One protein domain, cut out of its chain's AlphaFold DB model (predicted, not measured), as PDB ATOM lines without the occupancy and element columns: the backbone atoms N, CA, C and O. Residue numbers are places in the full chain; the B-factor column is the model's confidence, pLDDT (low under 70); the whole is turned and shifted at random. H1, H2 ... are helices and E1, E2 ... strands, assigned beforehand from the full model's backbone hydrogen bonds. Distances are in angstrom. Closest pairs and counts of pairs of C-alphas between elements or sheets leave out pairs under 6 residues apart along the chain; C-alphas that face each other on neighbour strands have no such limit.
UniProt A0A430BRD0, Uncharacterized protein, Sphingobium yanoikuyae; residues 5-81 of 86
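This is residues 5 to 81 of the 86 residues of an uncharacterized protein of Sphingobium yanoikuyae (UniProt A0A430BRD0). Helix H1 packs by its residues 18 to 26 on a two-stranded hairpin, E1 and E2; long loops and a short last helix, H2, complete the model. Printed are 77 residues, with two named helices and two antiparallel strands in the order H1, E1, E2, H2: mixed class, under half in named elements. It is compact, radius of gyration of the C-alphas 11.9 A, spanning 30 by 30 by 22 A.

H1, residues 18 to 32, begins at C-alpha (134.113, 141.781, 186.998) and measures 21.5 A. E1 is residues 42 to 46, 13.3 A; E2 49 to 54, 14.5 A. H2, residues 76 to 80, 6.4 A, ends at C-alpha (131.516, 149.814, 197.905).

Hairpin E1 and E2 has N 44 and O 52 within hydrogen-bond range, 2.8 A. The closest C-alphas of H1 and E2, Ser 22 and Ile 54, are 7.0 A apart. Both helices have every O i to N i+4 pair within range.

The printed part has no cut. The link E2 to H2 is long, 21 residues. Residues 35 to 36, 66 and 79 to 81 have pLDDT under 70.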
ATOM      1  N   VAL A   5     140.035 143.101 179.590       95.88
ATOM      2  CA  VAL A   5     139.536 144.448 179.310       95.88
ATOM      3  C   VAL A   5     140.315 144.994 178.126       95.88
ATOM      4  O   VAL A   5     141.520 145.235 178.231       95.88
ATOM      5  N   ARG A   6     139.621 145.193 177.008       95.25
ATOM      6  CA  ARG A   6     140.157 145.795 175.791       95.25
ATOM      7  C   ARG A   6     139.673 147.229 175.660       95.25
ATOM      8  O   ARG A   6     138.505 147.530 175.883       95.25
ATOM      9  N   GLN A   7     140.580 148.120 175.284       93.25
ATOM     10  CA  GLN A   7     140.277 149.532 175.114       93.25
ATOM     11  C   GLN A   7     141.169 150.111 174.022       93.25
ATOM     12  O   GLN A   7     142.385 149.923 174.046       93.25
ATOM     13  N   ALA A   8     140.572 150.809 173.059       87.75
ATOM     14  CA  ALA A   8     141.323 151.403 171.961       87.75
ATOM     15  C   ALA A   8     142.368 152.397 172.495       87.75
ATOM     16  O   ALA A   8     142.048 153.266 173.301       87.75
ATOM     17  N   GLY A   9     143.618 152.257 172.045       88.31
ATOM     18  CA  GLY A   9     144.728 153.115 172.476       88.31
ATOM     19  C   GLY A   9     145.400 152.708 173.792       88.31
ATOM     20  O   GLY A   9     146.337 153.384 174.209       88.31
ATOM     21  N   TYR A  10     144.985 151.605 174.423       89.44
ATOM     22  CA  TYR A  10     145.571 151.115 175.672       89.44
ATOM     23  C   TYR A  10     145.916 149.621 175.592       89.44
ATOM     24  O   TYR A  10     145.283 148.888 174.829       89.44
ATOM     25  N   PRO A  11     146.898 149.141 176.380       93.12
ATOM     26  CA  PRO A  11     147.189 147.714 176.466       93.12
ATOM     27  C   PRO A  11     145.993 146.933 177.026       93.12
ATOM     28  O   PRO A  11     145.204 147.461 177.813       93.12
ATOM     29  N   ASP A  12     145.863 145.659 176.666       94.69
ATOM     30  CA  ASP A  12     144.830 144.797 177.246       94.69
ATOM     31  C   ASP A  12     145.114 144.538 178.740       94.69
ATOM     32  O   ASP A  12     146.264 144.341 179.137       94.69
ATOM     33  N   ILE A  13     144.067 144.514 179.574       94.62
ATOM     34  CA  ILE A  13     144.172 144.115 180.990       94.62
ATOM     35  C   ILE A  13     143.647 142.692 181.133       94.62
ATOM     36  O   ILE A  13     142.476 142.440 180.858       94.62
ATOM     37  N   LEU A  14     144.486 141.771 181.601       95.44
ATOM     38  CA  LEU A  14     144.038 140.433 181.984       95.44
ATOM     39  C   LEU A  14     143.279 140.506 183.308       95.44
ATOM     40  O   LEU A  14     143.782 141.058 184.284       95.44
ATOM     41  N   VAL A  15     142.088 139.920 183.349       94.81
ATOM     42  CA  VAL A  15     141.223 139.932 184.530       94.81
ATOM     43  C   VAL A  15     140.628 138.550 184.769       94.81
ATOM     44  O   VAL A  15     140.560 137.713 183.873       94.81
ATOM     45  N   GLN A  16     140.217 138.286 186.004       92.88
ATOM     46  CA  GLN A  16     139.541 137.046 186.397       92.88
ATOM     47  C   GLN A  16     138.104 137.309 186.849       92.88
ATOM     48  O   GLN A  16     137.253 136.430 186.733       92.88
ATOM     49  N   THR A  17     137.820 138.525 187.326       92.62
ATOM     50  CA  THR A  17     136.514 138.925 187.860       92.62
ATOM     51  C   THR A  17     136.033 140.248 187.263       92.62
ATOM     52  O   THR A  17     136.813 141.039 186.728       92.62
ATOM     53  N   LEU A  18     134.726 140.502 187.378       93.25
ATOM     54  CA  LEU A  18     134.113 141.781 186.998       93.25
ATOM     55  C   LEU A  18     134.633 142.943 187.855       93.25
ATOM     56  O   LEU A  18     134.853 144.037 187.345       93.25
ATOM     57  N   GLU A  19     134.910 142.688 189.133       94.31
ATOM     58  CA  GLU A  19     135.543 143.658 190.027       94.31
ATOM     59  C   GLU A  19     136.933 144.065 189.523       94.31
ATOM     60  O   GLU A  19     137.214 145.255 189.398       94.31
ATOM     61  N   GLN A  20     137.785 143.099 189.155       94.69
ATOM     62  CA  GLN A  20     139.109 143.388 188.594       94.69
ATOM     63  C   GLN A  20     139.016 144.172 187.280       94.69
ATOM     64  O   GLN A  20     139.819 145.074 187.052       94.69
ATOM     65  N   ALA A  21     138.022 143.868 186.441       95.25
ATOM     66  CA  ALA A  21     137.757 144.615 185.215       95.25
ATOM     67  C   ALA A  21     137.393 146.078 185.492       95.25
ATOM     68  O   ALA A  21     137.999 146.986 184.923       95.25
ATOM     69  N   SER A  22     136.442 146.304 186.398       94.81
ATOM     70  CA  SER A  22     136.009 147.643 186.805       94.81
ATOM     71  C   SER A  22     137.148 148.435 187.444       94.81
ATOM     72  O   SER A  22     137.401 149.581 187.068       94.81
ATOM     73  N   ARG A  23     137.888 147.808 188.362       94.31
ATOM     74  CA  ARG A  23     139.010 148.426 189.068       94.31
ATOM     75  C   ARG A  23     140.146 148.789 188.116       94.31
ATOM     76  O   ARG A  23     140.575 149.936 188.125       94.31
ATOM     77  N   GLY A  24     140.590 147.863 187.264       94.31
ATOM     78  CA  GLY A  24     141.666 148.128 186.304       94.31
ATOM     79  C   GLY A  24     141.305 149.230 185.304       94.31
ATOM     80  O   GLY A  24     142.153 150.042 184.936       94.31
ATOM     81  N   TYR A  25     140.029 149.311 184.910       93.94
ATOM     82  CA  TYR A  25     139.521 150.426 184.115       93.94
ATOM     83  C   TYR A  25     139.569 151.758 184.878       93.94
ATOM     84  O   TYR A  25     140.063 152.749 184.341       93.94
ATOM     85  N   CYS A  26     139.084 151.793 186.126       91.75
ATOM     86  CA  CYS A  26     139.078 153.008 186.946       91.75
ATOM     87  C   CYS A  26     140.497 153.507 187.243       91.75
ATOM     88  O   CYS A  26     140.779 154.679 187.024       91.75
ATOM     89  N   GLU A  27     141.407 152.621 187.656       92.12
ATOM     90  CA  GLU A  27     142.812 152.965 187.909       92.12
ATOM     91  C   GLU A  27     143.460 153.581 186.664       92.12
ATOM     92  O   GLU A  27     144.116 154.620 186.746       92.12
ATOM     93  N   ARG A  28     143.225 152.988 185.487       91.62
ATOM     94  CA  ARG A  28     143.713 153.531 184.217       91.62
ATOM     95  C   ARG A  28     143.120 154.903 183.918       91.62
ATOM     96  O   ARG A  28     143.866 155.815 183.575       91.62
ATOM     97  N   ARG A  29     141.798 155.053 184.030       90.19
ATOM     98  CA  ARG A  29     141.103 156.332 183.828       90.19
ATOM     99  C   ARG A  29     141.723 157.417 184.702       90.19
ATOM    100  O   ARG A  29     142.072 158.482 184.195       90.19
ATOM    101  N   ASP A  30     141.900 157.122 185.982       87.44
ATOM    102  CA  ASP A  30     142.389 158.071 186.978       87.44
ATOM    103  C   ASP A  30     143.859 158.453 186.714       87.44
ATOM    104  O   ASP A  30     144.216 159.624 186.834       87.44
ATOM    105  N   GLN A  31     144.686 157.518 186.225       87.19
ATOM    106  CA  GLN A  31     146.066 157.789 185.791       87.19
ATOM    107  C   GLN A  31     146.165 158.727 184.579       87.19
ATOM    108  O   GLN A  31     147.177 159.409 184.424       87.19
ATOM    109  N   THR A  32     145.149 158.782 183.710       81.56
ATOM    110  CA  THR A  32     145.187 159.677 182.536       81.56
ATOM    111  C   THR A  32     144.901 161.137 182.863       81.56
ATOM    112  O   THR A  32     145.227 162.009 182.061       81.56
ATOM    113  N   GLY A  33     144.245 161.418 183.995       76.50
ATOM    114  CA  GLY A  33     143.820 162.771 184.361       76.50
ATOM    115  C   GLY A  33     142.776 163.405 183.427       76.50
ATOM    116  O   GLY A  33     142.416 164.560 183.630       76.50
ATOM    117  N   LEU A  34     142.257 162.674 182.427       73.00
ATOM    118  CA  LEU A  34     141.328 163.197 181.409       73.00
ATOM    119  C   LEU A  34     139.912 163.475 181.952       73.00
ATOM    120  O   LEU A  34     139.098 164.097 181.273       73.00
ATOM    121  N   GLY A  35     139.612 163.049 183.183       66.69
ATOM    122  CA  GLY A  35     138.264 163.089 183.745       66.69
ATOM    123  C   GLY A  35     137.348 162.040 183.107       66.69
ATOM    124  O   GLY A  35     137.523 161.629 181.960       66.69
ATOM    125  N   ALA A  36     136.352 161.566 183.859       67.19
ATOM    126  CA  ALA A  36     135.585 160.386 183.459       67.19
ATOM    127  C   ALA A  36     134.843 160.548 182.120       67.19
ATOM    128  O   ALA A  36     134.791 159.605 181.342       67.19
ATOM    129  N   SER A  37     134.334 161.741 181.811       70.56
ATOM    130  CA  SER A  37     133.540 161.986 180.601       70.56
ATOM    131  C   SER A  37     134.349 161.996 179.297       70.56
ATOM    132  O   SER A  37     133.758 161.834 178.234       70.56
ATOM    133  N   ALA A  38     135.669 162.208 179.357       77.06
ATOM    134  CA  ALA A  38     136.543 162.228 178.177       77.06
ATOM    135  C   ALA A  38     137.336 160.923 177.997       77.06
ATOM    136  O   ALA A  38     137.975 160.721 176.964       77.06
ATOM    137  N   PHE A  39     137.306 160.037 178.995       82.12
ATOM    138  CA  PHE A  39     137.987 158.754 178.935       82.12
ATOM    139  C   PHE A  39     137.131 157.730 178.168       82.12
ATOM    140  O   PHE A  39     135.952 157.562 178.498       82.12
ATOM    141  N   PRO A  40     137.682 157.053 177.142       85.81
ATOM    142  CA  PRO A  40     136.898 156.177 176.281       85.81
ATOM    143  C   PRO A  40     136.395 154.944 177.034       85.81
ATOM    144  O   PRO A  40     137.073 154.432 177.920       85.81
ATOM    145  N   GLU A  41     135.237 154.425 176.634       89.31
ATOM    146  CA  GLU A  41     134.702 153.168 177.167       89.31
ATOM    147  C   GLU A  41     135.644 151.987 176.883       89.31
ATOM    148  O   GLU A  41     136.430 152.010 175.931       89.31
ATOM    149  N   ALA A  42     135.536 150.928 177.686       93.56
ATOM    150  CA  ALA A  42     136.255 149.677 177.455       93.56
ATOM    151  C   ALA A  42     135.298 148.499 177.252       93.56
ATOM    152  O   ALA A  42     134.137 148.527 177.656       93.56
ATOM    153  N   GLU A  43     135.795 147.434 176.642       95.62
ATOM    154  CA  GLU A  43     135.050 146.216 176.355       95.62
ATOM    155  C   GLU A  43     135.627 145.065 177.172       95.62
ATOM    156  O   GLU A  43     136.835 144.830 177.183       95.62
ATOM    157  N   LEU A  44     134.760 144.325 177.858       95.38
ATOM    158  CA  LEU A  44     135.120 143.075 178.506       95.38
ATOM    159  C   LEU A  44     134.946 141.949 177.490       95.38
ATOM    160  O   LEU A  44     133.828 141.655 177.063       95.38
ATOM    161  N   MET A  45     136.048 141.311 177.114       95.00
ATOM    162  CA  MET A  45     136.063 140.195 176.175       95.00
ATOM    163  C   MET A  45     136.363 138.881 176.890       95.00
ATOM    164  O   MET A  45     137.198 138.822 177.792       95.00
ATOM    165  N   ARG A  46     135.717 137.801 176.456       92.25
ATOM    166  CA  ARG A  46     135.983 136.433 176.900       92.25
ATOM    167  C   ARG A  46     135.947 135.507 175.694       92.25
ATOM    168  O   ARG A  46     134.985 135.529 174.938       92.25
ATOM    169  N   ASP A  47     137.013 134.731 175.508       90.00
ATOM    170  CA  ASP A  47     137.145 133.774 174.399       90.00
ATOM    171  C   ASP A  47     136.860 134.409 173.012       90.00
ATOM    172  O   ASP A  47     136.262 133.796 172.136       90.00
ATOM    173  N   GLY A  48     137.270 135.673 172.821       87.88
ATOM    174  CA  GLY A  48     137.070 136.430 171.575       87.88
ATOM    175  C   GLY A  48     135.688 137.077 171.410       87.88
ATOM    176  O   GLY A  48     135.453 137.744 170.406       87.88
ATOM    177  N   VAL A  49     134.790 136.925 172.386       91.19
ATOM    178  CA  VAL A  49     133.431 137.483 172.370       91.19
ATOM    179  C   VAL A  49     133.324 138.630 173.369       91.19
ATOM    180  O   VAL A  49     133.825 138.532 174.489       91.19
ATOM    181  N   ILE A  50     132.644 139.715 172.994       93.00
ATOM    182  CA  ILE A  50     132.329 140.803 173.924       93.00
ATOM    183  C   ILE A  50     131.237 140.315 174.876       93.00
ATOM    184  O   ILE A  50     130.121 140.014 174.457       93.00
ATOM    185  N   VAL A  51     131.563 140.249 176.163       93.06
ATOM    186  CA  VAL A  51     130.649 139.822 177.234       93.06
ATOM    187  C   VAL A  51     130.196 140.983 178.117       93.06
ATOM    188  O   VAL A  51     129.282 140.817 178.918       93.06
ATOM    189  N   GLY A  52     130.790 142.167 177.960       93.25
ATOM    190  CA  GLY A  52     130.354 143.375 178.648       93.25
ATOM    191  C   GLY A  52     131.000 144.642 178.104       93.25
ATOM    192  O   GLY A  52     132.010 144.589 177.405       93.25
ATOM    193  N   ARG A  53     130.421 145.792 178.442       93.88
ATOM    194  CA  ARG A  53     130.982 147.122 178.158       93.88
ATOM    195  C   ARG A  53     131.124 147.888 179.470       93.88
ATOM    196  O   ARG A  53     130.199 147.890 180.279       93.88
ATOM    197  N   ILE A  54     132.287 148.486 179.696       94.12
ATOM    198  CA  ILE A  54     132.628 149.238 180.903       94.12
ATOM    199  C   ILE A  54     132.423 150.720 180.609       94.12
ATOM    200  O   ILE A  54     133.123 151.295 179.772       94.12
ATOM    201  N   SER A  55     131.456 151.332 181.289       90.19
ATOM    202  CA  SER A  55     131.168 152.757 181.142       90.19
ATOM    203  C   SER A  55     132.122 153.611 181.972       90.19
ATOM    204  O   SER A  55     132.756 153.141 182.916       90.19
ATOM    205  N   TYR A  56     132.164 154.911 181.683       87.44
ATOM    206  CA  TYR A  56     133.044 155.893 182.329       87.44
ATOM    207  C   TYR A  56     133.065 155.881 183.869       87.44
ATOM    208  O   TYR A  56     134.063 156.275 184.466       87.44
ATOM    209  N   ASN A  57     131.988 155.439 184.523       88.31
ATOM    210  CA  ASN A  57     131.855 155.344 185.982       88.31
ATOM    211  C   ASN A  57     132.337 154.001 186.577       88.31
ATOM    212  O   ASN A  57     132.257 153.822 187.789       88.31
ATOM    213  N   GLY A  58     132.840 153.079 185.755       91.50
ATOM    214  CA  GLY A  58     133.308 151.760 186.183       91.50
ATOM    215  C   GLY A  58     132.222 150.683 186.235       91.50
ATOM    216  O   GLY A  58     132.540 149.530 186.531       91.50
ATOM    217  N   ARG A  59     130.962 151.006 185.915       93.75
ATOM    218  CA  ARG A  59     129.899 149.999 185.782       93.75
ATOM    219  C   ARG A  59     130.119 149.141 184.545       93.75
ATOM    220  O   ARG A  59     130.541 149.643 183.505       93.75
ATOM    221  N   ILE A  60     129.784 147.860 184.658       94.31
ATOM    222  CA  ILE A  60     129.858 146.908 183.548       94.31
ATOM    223  C   ILE A  60     128.445 146.548 183.130       94.31
ATOM    224  O   ILE A  60     127.653 146.059 183.931       94.31
ATOM    225  N   TRP A  61     128.146 146.760 181.860       93.31
ATOM    226  CA  TRP A  61     126.834 146.548 181.275       93.31
ATOM    227  C   TRP A  61     126.852 145.428 180.247       93.31
ATOM    228  O   TRP A  61     127.909 145.035 179.750       93.31
ATOM    229  N   HIS A  62     125.663 144.951 179.884       90.44
ATOM    230  CA  HIS A  62     125.506 143.982 178.807       90.44
ATOM    231  C   HIS A  62     126.009 144.563 177.470       90.44
ATOM    232  O   HIS A  62     125.850 145.762 177.235       90.44
ATOM    233  N   PRO A  63     126.602 143.749 176.577       85.88
ATOM    234  CA  PRO A  63     127.131 144.212 175.287       85.88
ATOM    235  C   PRO A  63     126.067 144.667 174.274       85.88
ATOM    236  O   PRO A  63     126.414 145.180 173.215       85.88
ATOM    237  N   ILE A  64     124.779 144.474 174.576       81.19
ATOM    238  CA  ILE A  64     123.656 144.906 173.732       81.19
ATOM    239  C   ILE A  64     123.293 146.374 174.014       81.19
ATOM    240  O   ILE A  64     123.570 146.853 175.115       81.19
ATOM    241  N   PRO A  65     122.649 147.086 173.066       76.06
ATOM    242  CA  PRO A  65     122.197 148.458 173.282       76.06
ATOM    243  C   PRO A  65     121.311 148.561 174.527       76.06
ATOM    244  O   PRO A  65     120.297 147.867 174.623       76.06
ATOM    245  N   TRP A  66     121.704 149.421 175.465       69.38
ATOM    246  CA  TRP A  66     120.996 149.594 176.731       69.38
ATOM    247  C   TRP A  66     119.661 150.298 176.528       69.38
ATOM    248  O   TRP A  66     119.553 151.254 175.752       69.38
ATOM    249  N   ARG A  67     118.647 149.854 177.267       75.94
ATOM    250  CA  ARG A  67     117.369 150.549 177.400       75.94
ATOM    251  C   ARG A  67     117.314 151.289 178.736       75.94
ATOM    252  O   ARG A  67     117.909 150.839 179.718       75.94
ATOM    253  N   PRO A  68     116.571 152.404 178.815       74.62
ATOM    254  CA  PRO A  68     116.271 153.025 180.099       74.62
ATOM    255  C   PRO A  68     115.636 151.994 181.049       74.62
ATOM    256  O   PRO A  68     114.621 151.393 180.710       74.62
ATOM    257  N   GLY A  69     116.245 151.787 182.220       79.44
ATOM    258  CA  GLY A  69     115.794 150.815 183.225       79.44
ATOM    259  C   GLY A  69     116.594 149.509 183.280       79.44
ATOM    260  O   GLY A  69     116.426 148.753 184.240       79.44
ATOM    261  N   ASP A  70     117.488 149.259 182.319       82.69
ATOM    262  CA  ASP A  70     118.412 148.128 182.403       82.69
ATOM    263  C   ASP A  70     119.361 148.291 183.596       82.69
ATOM    264  O   ASP A  70     119.736 149.400 183.986       82.69
ATOM    265  N   ARG A  71     119.749 147.161 184.193       87.62
ATOM    266  CA  ARG A  71     120.704 147.118 185.303       87.62
ATOM    267  C   ARG A  71     122.080 146.697 184.792       87.62
ATOM    268  O   ARG A  71     122.158 145.847 183.901       87.62
ATOM    269  N   PRO A  72     123.167 147.249 185.352       91.62
ATOM    270  CA  PRO A  72     124.501 146.778 185.024       91.62
ATOM    271  C   PRO A  72     124.678 145.326 185.493       91.62
ATOM    272  O   PRO A  72     124.104 144.904 186.496       91.62
ATOM    273  N   ILE A  73     125.513 144.570 184.777       92.38
ATOM    274  CA  ILE A  73     125.994 143.247 185.204       92.38
ATOM    275  C   ILE A  73     126.811 143.396 186.496       92.38
ATOM    276  O   ILE A  73     126.785 142.523 187.360       92.38
ATOM    277  N   TYR A  74     127.530 144.514 186.625       92.88
ATOM    278  CA  TYR A  74     128.300 144.860 187.812       92.88
ATOM    279  C   TYR A  74     128.225 146.362 188.097       92.88
ATOM    280  O   TYR A  74     128.543 147.177 187.225       92.88
ATOM    281  N   ASP A  75     127.837 146.715 189.325       92.38
ATOM    282  CA  ASP A  75     127.851 148.087 189.834       92.38
ATOM    283  C   ASP A  75     128.899 148.232 190.944       92.38
ATOM    284  O   ASP A  75     128.700 147.779 192.071       92.38
ATOM    285  N   ASN A  76     130.011 148.899 190.631       89.50
ATOM    286  CA  ASN A  76     131.079 149.170 191.590       89.50
ATOM    287  C   ASN A  76     130.632 150.077 192.745       89.50
ATOM    288  O   ASN A  76     131.142 149.925 193.851       89.50
ATOM    289  N   ALA A  77     129.677 150.986 192.531       85.88
ATOM    290  CA  ALA A  77     129.181 151.856 193.595       85.88
ATOM    291  C   ALA A  77     128.355 151.069 194.625       85.88
ATOM    292  O   ALA A  77     128.466 151.322 195.821       85.88
ATOM    293  N   ALA A  78     127.580 150.079 194.172       79.94
ATOM    294  CA  ALA A  78     126.843 149.187 195.065       79.94
ATOM    295  C   ALA A  78     127.780 148.241 195.835       79.94
ATOM    296  O   ALA A  78     127.527 147.938 196.996       79.94
ATOM    297  N   CYS A  79     128.887 147.811 195.220       64.69
ATOM    298  CA  CYS A  79     129.880 146.955 195.877       64.69
ATOM    299  C   CYS A  79     130.712 147.684 196.948       64.69
ATOM    300  O   CYS A  79     131.146 147.043 197.900       64.69
ATOM    301  N   HIS A  80     130.901 149.005 196.842       58.09
ATOM    302  CA  HIS A  80     131.516 149.814 197.905       58.09
ATOM    303  C   HIS A  80     130.552 150.143 199.062       58.09
ATOM    304  O   HIS A  80     130.999 150.554 200.128       58.09
ATOM    305  N   GLY A  81     129.244 149.934 198.879       47.66
ATOM    306  CA  GLY A  81     128.183 150.257 199.839       47.66
ATOM    307  C   GLY A  81     127.953 149.221 200.944       47.66
ATOM    308  O   GLY A  81     126.833 149.100 201.424       47.66
TER     309      GLY A  81